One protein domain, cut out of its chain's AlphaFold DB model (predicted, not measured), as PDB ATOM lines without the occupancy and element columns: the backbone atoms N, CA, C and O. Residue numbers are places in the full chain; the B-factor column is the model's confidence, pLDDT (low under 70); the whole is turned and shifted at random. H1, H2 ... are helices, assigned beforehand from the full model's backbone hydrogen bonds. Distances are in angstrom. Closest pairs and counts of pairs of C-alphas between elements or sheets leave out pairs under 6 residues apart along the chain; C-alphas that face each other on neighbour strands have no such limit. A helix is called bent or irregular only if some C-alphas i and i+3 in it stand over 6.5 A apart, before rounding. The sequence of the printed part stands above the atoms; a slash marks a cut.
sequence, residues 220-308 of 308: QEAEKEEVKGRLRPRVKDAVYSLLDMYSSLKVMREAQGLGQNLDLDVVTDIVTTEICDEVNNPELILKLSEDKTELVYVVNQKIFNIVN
ATOM      1  N   GLN A 220     178.277  81.864 139.877       73.88
ATOM      2  CA  GLN A 220     177.458  82.947 140.434       73.88
ATOM      3  C   GLN A 220     176.218  82.406 141.160       73.88
ATOM      4  O   GLN A 220     175.875  82.874 142.241       73.88
ATOM      5  N   GLU A 221     175.577  81.377 140.604       74.31
ATOM      6  CA  GLU A 221     174.413  80.726 141.208       74.31
ATOM      7  C   GLU A 221     174.779  79.980 142.503       74.31
ATOM      8  O   GLU A 221     174.082  80.109 143.508       74.31
ATOM      9  N   ALA A 222     175.922  79.285 142.529       77.69
ATOM     10  CA  ALA A 222     176.431  78.639 143.739       77.69
ATOM     11  C   ALA A 222     176.807  79.650 144.840       77.69
ATOM     12  O   ALA A 222     176.464  79.438 146.002       77.69
ATOM     13  N   GLU A 223     177.465  80.759 144.483       79.69
ATOM     14  CA  GLU A 223     177.792  81.841 145.424       79.69
ATOM     15  C   GLU A 223     176.511  82.478 145.999       79.69
ATOM     16  O   GLU A 223     176.433  82.755 147.197       79.69
ATOM     17  N   LYS A 224     175.461  82.637 145.183       77.00
ATOM     18  CA  LYS A 224     174.161  83.161 145.623       77.00
ATOM     19  C   LYS A 224     173.433  82.215 146.582       77.00
ATOM     20  O   LYS A 224     172.910  82.671 147.598       77.00
ATOM     21  N   GLU A 225     173.418  80.914 146.296       80.06
ATOM     22  CA  GLU A 225     172.806  79.914 147.182       80.06
ATOM     23  C   GLU A 225     173.557  79.777 148.516       80.06
ATOM     24  O   GLU A 225     172.935  79.633 149.571       80.06
ATOM     25  N   GLU A 226     174.885  79.924 148.515       83.19
ATOM     26  CA  GLU A 226     175.666  79.954 149.754       83.19
ATOM     27  C   GLU A 226     175.302  81.166 150.632       83.19
ATOM     28  O   GLU A 226     175.117  81.032 151.847       83.19
ATOM     29  N   VAL A 227     175.143  82.348 150.027       82.94
ATOM     30  CA  VAL A 227     174.730  83.570 150.737       82.94
ATOM     31  C   VAL A 227     173.307  83.439 151.276       82.94
ATOM     32  O   VAL A 227     173.082  83.762 152.445       82.94
ATOM     33  N   LYS A 228     172.364  82.908 150.484       80.88
ATOM     34  CA  LYS A 228     170.993  82.624 150.942       80.88
ATOM     35  C   LYS A 228     170.991  81.720 152.169       80.88
ATOM     36  O   LYS A 228     170.320  82.032 153.151       80.88
ATOM     37  N   GLY A 229     171.787  80.648 152.153       82.62
ATOM     38  CA  GLY A 229     171.911  79.729 153.285       82.62
ATOM     39  C   GLY A 229     172.371  80.413 154.579       82.62
ATOM     40  O   GLY A 229     171.901  80.061 155.660       82.62
ATOM     41  N   ARG A 230     173.242  81.425 154.480       84.50
ATOM     42  CA  ARG A 230     173.735  82.207 155.632       84.50
ATOM     43  C   ARG A 230     172.781  83.322 156.065       84.50
ATOM     44  O   ARG A 230     172.727  83.639 157.253       84.50
ATOM     45  N   LEU A 231     172.050  83.918 155.125       84.56
ATOM     46  CA  LEU A 231     171.105  85.009 155.378       84.56
ATOM     47  C   LEU A 231     169.797  84.500 155.996       84.56
ATOM     48  O   LEU A 231     169.271  85.127 156.917       84.56
ATOM     49  N   ARG A 232     169.301  83.349 155.528       85.62
ATOM     50  CA  ARG A 232     168.000  82.777 155.902       85.62
ATOM     51  C   ARG A 232     167.764  82.705 157.418       85.62
ATOM     52  O   ARG A 232     166.709  83.164 157.847       85.62
ATOM     53  N   PRO A 233     168.698  82.219 158.264       87.31
ATOM     54  CA  PRO A 233     168.486  82.194 159.714       87.31
ATOM     55  C   PRO A 233     168.318  83.593 160.323       87.31
ATOM     56  O   PRO A 233     167.526  83.779 161.237       87.31
ATOM     57  N   ARG A 234     169.024  84.597 159.790       86.88
ATOM     58  CA  ARG A 234     168.976  85.976 160.295       86.88
ATOM     59  C   ARG A 234     167.689  86.685 159.878       86.88
ATOM     60  O   ARG A 234     167.101  87.411 160.674       86.88
ATOM     61  N   VAL A 235     167.229  86.441 158.648       85.88
ATOM     62  CA  VAL A 235     165.912  86.897 158.182       85.88
ATOM     63  C   VAL A 235     164.811  86.223 158.988       85.88
ATOM     64  O   VAL A 235     163.892  86.910 159.413       85.88
ATOM     65  N   LYS A 236     164.938  84.923 159.282       86.19
ATOM     66  CA  LYS A 236     164.016  84.212 160.174       86.19
ATOM     67  C   LYS A 236     163.920  84.923 161.523       86.19
ATOM     68  O   LYS A 236     162.832  85.318 161.919       86.19
ATOM     69  N   ASP A 237     165.043  85.188 162.184       85.31
ATOM     70  CA  ASP A 237     165.045  85.902 163.465       85.31
ATOM     71  C   ASP A 237     164.387  87.293 163.368       85.31
ATOM     72  O   ASP A 237     163.644  87.695 164.265       85.31
ATOM     73  N   ALA A 238     164.606  88.015 162.263       84.69
ATOM     74  CA  ALA A 238     163.980  89.311 162.014       84.69
ATOM     75  C   ALA A 238     162.457  89.195 161.817       84.69
ATOM     76  O   ALA A 238     161.704  89.902 162.486       84.69
ATOM     77  N   VAL A 239     161.989  88.269 160.972       82.50
ATOM     78  CA  VAL A 239     160.561  87.979 160.744       82.50
ATOM     79  C   VAL A 239     159.876  87.610 162.059       82.50
ATOM     80  O   VAL A 239     158.811  88.140 162.375       82.50
ATOM     81  N   TYR A 240     160.511  86.761 162.870       80.06
ATOM     82  CA  TYR A 240     159.971  86.361 164.165       80.06
ATOM     83  C   TYR A 240     159.951  87.515 165.173       80.06
ATOM     84  O   TYR A 240     159.005  87.626 165.944       80.06
ATOM     85  N   SER A 241     160.932  88.423 165.143       79.31
ATOM     86  CA  SER A 241     160.918  89.626 165.990       79.31
ATOM     87  C   SER A 241     159.823  90.629 165.605       79.31
ATOM     88  O   SER A 241     159.372  91.412 166.439       79.31
ATOM     89  N   LEU A 242     159.372  90.595 164.347       76.44
ATOM     90  CA  LEU A 242     158.325  91.469 163.821       76.44
ATOM     91  C   LEU A 242     156.906  90.956 164.114       76.44
ATOM     92  O   LEU A 242     155.973  91.760 164.069       76.44
ATOM     93  N   LEU A 243     156.740  89.669 164.454       70.69
ATOM     94  CA  LEU A 243     155.440  89.053 164.781       70.69
ATOM     95  C   LEU A 243     154.698  89.779 165.902       70.69
ATOM     96  O   LEU A 243     153.481  89.939 165.823       70.69
ATOM     97  N   ASP A 244     155.434  90.226 166.917       61.72
ATOM     98  CA  ASP A 244     154.862  90.876 168.097       61.72
ATOM     99  C   ASP A 244     154.759  92.404 167.945       61.72
ATOM    100  O   ASP A 244     154.084  93.058 168.738       61.72
ATOM    101  N   MET A 245     155.415  92.992 166.932       59.78
ATOM    102  CA  MET A 245     155.591  94.447 166.822       59.78
ATOM    103  C   MET A 245     154.766  95.132 165.724       59.78
ATOM    104  O   MET A 245     154.452  96.310 165.888       59.78
ATOM    105  N   TYR A 246     154.413  94.464 164.616       61.75
ATOM    106  CA  TYR A 246     153.822  95.149 163.454       61.75
ATOM    107  C   TYR A 246     152.512  94.538 162.938       61.75
ATOM    108  O   TYR A 246     152.348  93.328 162.801       61.75
ATOM    109  N   SER A 247     151.588  95.428 162.560       59.94
ATOM    110  CA  SER A 247     150.289  95.115 161.953       59.94
ATOM    111  C   SER A 247     150.392  94.370 160.617       59.94
ATOM    112  O   SER A 247     149.474  93.633 160.281       59.94
ATOM    113  N   SER A 248     151.492  94.494 159.870       62.38
ATOM    114  CA  SER A 248     151.653  93.913 158.525       62.38
ATOM    115  C   SER A 248     151.635  92.376 158.502       62.38
ATOM    116  O   SER A 248     150.980  91.776 157.653       62.38
ATOM    117  N   LEU A 249     152.280  91.715 159.472       63.91
ATOM    118  CA  LEU A 249     152.219  90.249 159.611       63.91
ATOM    119  C   LEU A 249     150.849  89.784 160.118       63.91
ATOM    120  O   LEU A 249     150.381  88.702 159.763       63.91
ATOM    121  N   LYS A 250     150.171  90.628 160.906       64.06
ATOM    122  CA  LYS A 250     148.780  90.405 161.301       64.06
ATOM    123  C   LYS A 250     147.848  90.463 160.086       64.06
ATOM    124  O   LYS A 250     146.997  89.594 159.973       64.06
ATOM    125  N   VAL A 251     148.068  91.391 159.150       66.25
ATOM    126  CA  VAL A 251     147.335  91.465 157.872       66.25
ATOM    127  C   VAL A 251     147.585  90.220 157.015       66.25
ATOM    128  O   VAL A 251     146.621  89.649 156.522       66.25
ATOM    129  N   MET A 252     148.828  89.725 156.897       65.75
ATOM    130  CA  MET A 252     149.093  88.437 156.221       65.75
ATOM    131  C   MET A 252     148.345  87.272 156.875       65.75
ATOM    132  O   MET A 252     147.787  86.422 156.185       65.75
ATOM    133  N   ARG A 253     148.318  87.238 158.210       64.25
ATOM    134  CA  ARG A 253     147.606  86.214 158.981       64.25
ATOM    135  C   ARG A 253     146.085  86.319 158.828       64.25
ATOM    136  O   ARG A 253     145.420  85.295 158.816       64.25
ATOM    137  N   GLU A 254     145.545  87.530 158.726       64.75
ATOM    138  CA  GLU A 254     144.117  87.802 158.508       64.75
ATOM    139  C   GLU A 254     143.692  87.573 157.044       64.75
ATOM    140  O   GLU A 254     142.543  87.211 156.796       64.75
ATOM    141  N   ALA A 255     144.605  87.739 156.078       62.38
ATOM    142  CA  ALA A 255     144.391  87.433 154.660       62.38
ATOM    143  C   ALA A 255     144.359  85.920 154.376       62.38
ATOM    144  O   ALA A 255     143.753  85.479 153.397       62.38
ATOM    145  N   GLN A 256     144.992  85.116 155.231       61.69
ATOM    146  CA  GLN A 256     144.869  83.663 155.199       61.69
ATOM    147  C   GLN A 256     143.544  83.234 155.846       61.69
ATOM    148  O   GLN A 256     143.130  83.765 156.873       61.69
ATOM    149  N   GLY A 257     142.839  82.291 155.215       53.28
ATOM    150  CA  GLY A 257     141.493  81.890 155.636       53.28
ATOM    151  C   GLY A 257     141.426  81.440 157.103       53.28
ATOM    152  O   GLY A 257     142.388  80.887 157.641       53.28
ATOM    153  N   LEU A 258     140.268  81.651 157.743       52.06
ATOM    154  CA  LEU A 258     140.008  81.279 159.142       52.06
ATOM    155  C   LEU A 258     140.502  79.852 159.450       52.06
ATOM    156  O   LEU A 258     139.953  78.874 158.947       52.06
ATOM    157  N   GLY A 259     141.528  79.751 160.300       56.22
ATOM    158  CA  GLY A 259     142.116  78.483 160.746       56.22
ATOM    159  C   GLY A 259     143.477  78.130 160.136       56.22
ATOM    160  O   GLY A 259     144.074  77.144 160.563       56.22
ATOM    161  N   GLN A 260     143.999  78.917 159.190       57.12
ATOM    162  CA  GLN A 260     145.369  78.763 158.694       57.12
ATOM    163  C   GLN A 260     146.349  79.576 159.552       57.12
ATOM    164  O   GLN A 260     146.120  80.747 159.854       57.12
ATOM    165  N   ASN A 261     147.439  78.937 159.984       63.91
ATOM    166  CA  ASN A 261     148.566  79.641 160.590       63.91
ATOM    167  C   ASN A 261     149.510  80.097 159.476       63.91
ATOM    168  O   ASN A 261     149.807  79.313 158.576       63.91
ATOM    169  N   LEU A 262     150.005  81.332 159.581       69.62
ATOM    170  CA  LEU A 262     151.037  81.856 158.693       69.62
ATOM    171  C   LEU A 262     152.271  80.960 158.762       69.62
ATOM    172  O   LEU A 262     152.878  80.817 159.825       69.62
ATOM    173  N   ASP A 263     152.623  80.358 157.628       78.31
ATOM    174  CA  ASP A 263     153.863  79.607 157.498       78.31
ATOM    175  C   ASP A 263     155.033  80.593 157.411       78.31
ATOM    176  O   ASP A 263     155.355  81.157 156.362       78.31
ATOM    177  N   LEU A 264     155.634  80.846 158.570       78.06
ATOM    178  CA  LEU A 264     156.741  81.780 158.719       78.06
ATOM    179  C   LEU A 264     158.003  81.309 158.003       78.06
ATOM    180  O   LEU A 264     158.826  82.150 157.646       78.06
ATOM    181  N   ASP A 265     158.157  80.005 157.769       79.62
ATOM    182  CA  ASP A 265     159.290  79.484 157.008       79.62
ATOM    183  C   ASP A 265     159.134  79.843 155.525       79.62
ATOM    184  O   ASP A 265     160.090  80.313 154.908       79.62
ATOM    185  N   VAL A 266     157.916  79.768 154.982       80.62
ATOM    186  CA  VAL A 266     157.619  80.223 153.611       80.62
ATOM    187  C   VAL A 266     157.814  81.735 153.465       80.62
ATOM    188  O   VAL A 266     158.440  82.183 152.506       80.62
ATOM    189  N   VAL A 267     157.335  82.538 154.422       81.19
ATOM    190  CA  VAL A 267     157.547  84.001 154.404       81.19
ATOM    191  C   VAL A 267     159.038  84.335 154.478       81.19
ATOM    192  O   VAL A 267     159.521  85.185 153.731       81.19
ATOM    193  N   THR A 268     159.779  83.633 155.338       85.00
ATOM    194  CA  THR A 268     161.235  83.775 155.447       85.00
ATOM    195  C   THR A 268     161.911  83.485 154.109       85.00
ATOM    196  O   THR A 268     162.782  84.251 153.697       85.00
ATOM    197  N   ASP A 269     161.507  82.426 153.408       83.19
ATOM    198  CA  ASP A 269     162.110  82.028 152.131       83.19
ATOM    199  C   ASP A 269     161.846  83.043 151.015       83.19
ATOM    200  O   ASP A 269     162.766  83.389 150.267       83.19
ATOM    201  N   ILE A 270     160.623  83.577 150.938       83.56
ATOM    202  CA  ILE A 270     160.254  84.607 149.957       83.56
ATOM    203  C   ILE A 270     161.055  85.887 150.211       83.56
ATOM    204  O   ILE A 270     161.730  86.378 149.307       83.56
ATOM    205  N   VAL A 271     161.063  86.386 151.451       85.12
ATOM    206  CA  VAL A 271     161.789  87.617 151.810       85.12
ATOM    207  C   VAL A 271     163.296  87.454 151.603       85.12
ATOM    208  O   VAL A 271     163.948  88.345 151.061       85.12
ATOM    209  N   THR A 272     163.860  86.305 151.987       84.69
ATOM    210  CA  THR A 272     165.284  85.999 151.763       84.69
ATOM    211  C   THR A 272     165.614  86.028 150.271       84.69
ATOM    212  O   THR A 272     166.650  86.565 149.879       84.69
ATOM    213  N   THR A 273     164.727  85.488 149.431       85.00
ATOM    214  CA  THR A 273     164.908  85.478 147.976       85.00
ATOM    215  C   THR A 273     164.870  86.890 147.400       85.00
ATOM    216  O   THR A 273     165.798  87.255 146.683       85.00
ATOM    217  N   GLU A 274     163.895  87.722 147.780       84.56
ATOM    218  CA  GLU A 274     163.815  89.107 147.291       84.56
ATOM    219  C   GLU A 274     165.032  89.954 147.682       84.56
ATOM    220  O   GLU A 274     165.554  90.699 146.852       84.56
ATOM    221  N   ILE A 275     165.522  89.826 148.922       84.00
ATOM    222  CA  ILE A 275     166.725  90.547 149.373       84.00
ATOM    223  C   ILE A 275     167.944  90.120 148.543       84.00
ATOM    224  O   ILE A 275     168.741  90.960 148.116       84.00
ATOM    225  N   CYS A 276     168.098  88.817 148.290       82.19
ATOM    226  CA  CYS A 276     169.207  88.299 147.495       82.19
ATOM    227  C   CYS A 276     169.122  88.679 146.009       82.19
ATOM    228  O   CYS A 276     170.164  88.852 145.373       82.19
ATOM    229  N   ASP A 277     167.917  88.797 145.454       81.00
ATOM    230  CA  ASP A 277     167.699  89.158 144.053       81.00
ATOM    231  C   ASP A 277     167.926  90.654 143.797       81.00
ATOM    232  O   ASP A 277     168.498  91.015 142.770       81.00
ATOM    233  N   GLU A 278     167.545  91.521 144.738       79.00
ATOM    234  CA  GLU A 278     167.649  92.975 144.580       79.00
ATOM    235  C   GLU A 278     169.068  93.510 144.821       79.00
ATOM    236  O   GLU A 278     169.545  94.365 144.076       79.00
ATOM    237  N   VAL A 279     169.772  93.006 145.840       75.25
ATOM    238  CA  VAL A 279     171.104  93.526 146.199       75.25
ATOM    239  C   VAL A 279     172.187  92.998 145.253       75.25
ATOM    240  O   VAL A 279     173.200  93.668 145.060       75.25
ATOM    241  N   ASN A 280     171.979  91.813 144.660       69.62
ATOM    242  CA  ASN A 280     172.831  91.146 143.660       69.62
ATOM    243  C   ASN A 280     174.357  91.209 143.945       69.62
ATOM    244  O   ASN A 280     175.184  91.119 143.038       69.62
ATOM    245  N   ASN A 281     174.729  91.377 145.220       76.44
ATOM    246  CA  ASN A 281     176.090  91.518 145.722       76.44
ATOM    247  C   ASN A 281     176.203  90.805 147.088       76.44
ATOM    248  O   ASN A 281     175.688  91.309 148.092       76.44
ATOM    249  N   PRO A 282     176.899  89.655 147.141       72.88
ATOM    250  CA  PRO A 282     177.104  88.853 148.348       72.88
ATOM    251  C   PRO A 282     177.632  89.617 149.566       72.88
ATOM    252  O   PRO A 282     177.166  89.403 150.684       72.88
ATOM    253  N   GLU A 283     178.597  90.516 149.373       75.56
ATOM    254  CA  GLU A 283     179.255  91.221 150.477       75.56
ATOM    255  C   GLU A 283     178.344  92.275 151.103       75.56
ATOM    256  O   GLU A 283     178.350  92.460 152.320       75.56
ATOM    257  N   LEU A 284     177.543  92.955 150.280       76.62
ATOM    258  CA  LEU A 284     176.560  93.926 150.757       76.62
ATOM    259  C   LEU A 284     175.430  93.235 151.523       76.62
ATOM    260  O   LEU A 284     175.023  93.733 152.568       76.62
ATOM    261  N   ILE A 285     174.987  92.061 151.060       78.88
ATOM    262  CA  ILE A 285     173.995  91.238 151.769       78.88
ATOM    263  C   ILE A 285     174.537  90.796 153.132       78.88
ATOM    264  O   ILE A 285     173.836  90.881 154.141       78.88
ATOM    265  N   LEU A 286     175.793  90.347 153.185       75.81
ATOM    266  CA  LEU A 286     176.406  89.921 154.440       75.81
ATOM    267  C   LEU A 286     176.591  91.093 155.411       75.81
ATOM    268  O   LEU A 286     176.245  90.943 156.580       75.81
ATOM    269  N   LYS A 287     177.017  92.271 154.938       80.94
ATOM    270  CA  LYS A 287     177.094  93.489 155.767       80.94
ATOM    271  C   LYS A 287     175.727  93.936 156.279       80.94
ATOM    272  O   LYS A 287     175.595  94.223 157.465       80.94
ATOM    273  N   LEU A 288     174.705  93.935 155.419       80.44
ATOM    274  CA  LEU A 288     173.322  94.201 155.821       80.44
ATOM    275  C   LEU A 288     172.888  93.232 156.925       80.44
ATOM    276  O   LEU A 288     172.249  93.625 157.890       80.44
ATOM    277  N   SER A 289     173.279  91.965 156.807       78.38
ATOM    278  CA  SER A 289     172.921  90.942 157.782       78.38
ATOM    279  C   SER A 289     173.652  91.057 159.126       78.38
ATOM    280  O   SER A 289     173.288  90.351 160.065       78.38
ATOM    281  N   GLU A 290     174.708  91.867 159.226       83.94
ATOM    282  CA  GLU A 290     175.430  92.136 160.477       83.94
ATOM    283  C   GLU A 290     174.794  93.286 161.268       83.94
ATOM    284  O   GLU A 290     174.825  93.267 162.501       83.94
ATOM    285  N   ASP A 291     174.150  94.240 160.586       86.94
ATOM    286  CA  ASP A 291     173.344  95.277 161.229       86.94
ATOM    287  C   ASP A 291     171.911  94.785 161.444       86.94
ATOM    288  O   ASP A 291     171.052  94.821 160.564       86.94
ATOM    289  N   LYS A 292     171.639  94.328 162.666       82.38
ATOM    290  CA  LYS A 292     170.323  93.809 163.045       82.38
ATOM    291  C   LYS A 292     169.196  94.832 162.854       82.38
ATOM    292  O   LYS A 292     168.077  94.429 162.548       82.38
ATOM    293  N   THR A 293     169.454  96.124 163.051       84.81
ATOM    294  CA  THR A 293     168.409  97.159 162.964       84.81
ATOM    295  C   THR A 293     168.045  97.414 161.510       84.81
ATOM    296  O   THR A 293     166.865  97.408 161.156       84.81
ATOM    297  N   GLU A 294     169.065  97.558 160.666       85.06
ATOM    298  CA  GLU A 294     168.896  97.756 159.229       85.06
ATOM    299  C   GLU A 294     168.263  96.521 158.571       85.06
ATOM    300  O   GLU A 294     167.323  96.644 157.786       85.06
ATOM    301  N   LEU A 295     168.692  95.311 158.955       85.38
ATOM    302  CA  LEU A 295     168.100  94.069 158.458       85.38
ATOM    303  C   LEU A 295     166.604  93.980 158.785       85.38
ATOM    304  O   LEU A 295     165.808  93.632 157.918       85.38
ATOM    305  N   VAL A 296     166.205  94.311 160.017       84.81
ATOM    306  CA  VAL A 296     164.791  94.315 160.425       84.81
ATOM    307  C   VAL A 296     163.991  95.348 159.628       84.81
ATOM    308  O   VAL A 296     162.872  95.053 159.204       84.81
ATOM    309  N   TYR A 297     164.559  96.531 159.381       85.75
ATOM    310  CA  TYR A 297     163.929  97.556 158.549       85.75
ATOM    311  C   TYR A 297     163.693  97.060 157.113       85.75
ATOM    312  O   TYR A 297     162.567  97.141 156.616       85.75
ATOM    313  N   VAL A 298     164.715  96.480 156.474       85.69
ATOM    314  CA  VAL A 298     164.616  95.930 155.113       85.69
ATOM    315  C   VAL A 298     163.611  94.780 155.049       85.69
ATOM    316  O   VAL A 298     162.750  94.772 154.173       85.69
ATOM    317  N   VAL A 299     163.655  93.842 156.000       86.06
ATOM    318  CA  VAL A 299     162.694  92.728 156.081       86.06
ATOM    319  C   VAL A 299     161.261  93.248 156.202       86.06
ATOM    320  O   VAL A 299     160.379  92.762 155.498       86.06
ATOM    321  N   ASN A 300     161.018  94.268 157.028       83.69
ATOM    322  CA  ASN A 300     159.689  94.860 157.177       83.69
ATOM    323  C   ASN A 300     159.193  95.522 155.879       83.69
ATOM    324  O   ASN A 300     158.037  95.339 155.506       83.69
ATOM    325  N   GLN A 301     160.065  96.241 155.161       83.06
ATOM    326  CA  GLN A 301     159.739  96.817 153.850       83.06
ATOM    327  C   GLN A 301     159.378  95.735 152.824       83.06
ATOM    328  O   GLN A 301     158.403  95.875 152.090       83.06
ATOM    329  N   LYS A 302     160.122  94.623 152.801       86.56
ATOM    330  CA  LYS A 302     159.840  93.498 151.898       86.56
ATOM    331  C   LYS A 302     158.527  92.811 152.232       86.56
ATOM    332  O   LYS A 302     157.705  92.623 151.345       86.56
ATOM    333  N   ILE A 303     158.267  92.542 153.510       80.06
ATOM    334  CA  ILE A 303     156.966  92.023 153.948       80.06
ATOM    335  C   ILE A 303     155.845  92.973 153.515       80.06
ATOM    336  O   ILE A 303     154.856  92.516 152.955       80.06
ATOM    337  N   PHE A 304     155.996  94.283 153.720       77.56
ATOM    338  CA  PHE A 304     154.991  95.266 153.316       77.56
ATOM    339  C   PHE A 304     154.713  95.246 151.805       77.56
ATOM    340  O   PHE A 304     153.552  95.321 151.409       77.56
ATOM    341  N   ASN A 305     155.745  95.099 150.972       78.75
ATOM    342  CA  ASN A 305     155.588  94.987 149.520       78.75
ATOM    343  C   ASN A 305     154.958  93.661 149.083       78.75
ATOM    344  O   ASN A 305     154.264  93.634 148.081       78.75
ATOM    345  N   ILE A 306     155.181  92.565 149.811       73.31
ATOM    346  CA  ILE A 306     154.549  91.272 149.505       73.31
ATOM    347  C   ILE A 306     153.052  91.296 149.868       73.31
ATOM    348  O   ILE A 306     152.256  90.575 149.271       73.31
ATOM    349  N   VAL A 307     152.659  92.097 150.868       69.38
ATOM    350  CA  VAL A 307     151.261  92.219 151.321       69.38
ATOM    351  C   VAL A 307     150.398  93.088 150.404       69.38
ATOM    352  O   VAL A 307     149.197  92.826 150.313       69.38
ATOM    353  N   ASN A 308     150.970  94.123 149.784       63.38
ATOM    354  CA  ASN A 308     150.241  95.104 148.967       63.38
ATOM    355  C   ASN A 308     150.411  94.849 147.471       63.38
ATOM    356  O   ASN A 308     149.405  95.020 146.746       63.38
TER     357      ASN A 308
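AT A GLANCE: This is residues 220 to 308 of the 308 residues of an uncharacterized protein of Streblomastix strix (UniProt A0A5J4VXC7). Three helices, H1b, H3 and H5, cross one another to make the core of an elongated body, and the first helix bends so that its arm H1a runs on toward one end. There the short H4 packs beside H1a; at the other end H2 packs on the last part of H5. The printed part has 89 residues with five named helices, H1 to H5 in order, and no named strand: all helix. It is compact, with a radius of gyration of the C-alphas of 13.2 A, and spans 42 by 25 by 21 A.

IN THESE COORDINATES: Find C-alpha 220 at (177.458, 82.947, 140.434), where H1, residues 220 to 242, begins. By its hydrogen bonds it was assigned as one helix, but it is bent: C-alphas 230 and 233 are 6.6 A apart. Its arms are H1a, residues 220 to 230, 15.7 A, and H1b, residues 233 to 242, 14.4 A. Read on to H2, residues 247 to 255, then H3, residues 264 to 279, 22.4 A. H4 is residues 282 to 288; H5, residues 292 to 307, 22.4 A, ends at C-alpha 307, (151.261, 92.219, 151.321).

HOW THE PARTS SIT: H1a touches H4 at a shallow tilt of 27 degrees, the same way, closest at the C-alphas of Val 227 and Pro 282, 6.3 A. Look next at H1b: it touches H3 at a steep tilt of 66 degrees, with C-alphas Lys 236 and Thr 268 closest at 5.5 A. H1b touches H5, only just about perpendicular at 73 degrees, with C-alphas Ala 238 and Val 296 closest at 5.3 A. H5 touches H2 with residues 303 to 307 of H5 alone, the C-alphas of Ser 248 and Phe 304 being closest at 6.3 A. H2 and H3 are apart. In H1a, H1b, H2, H3, H4 and H5 every O i to N i+4 pair is within hydrogen-bond range.

THE WHOLE: The C-alphas farthest apart are those of Gln 220 and Leu 258, 41.9 A. The printed part has no cut and no long link. Confidence is low, with pLDDT under 70, at residues 244 to 262, 280 and 307 to 308.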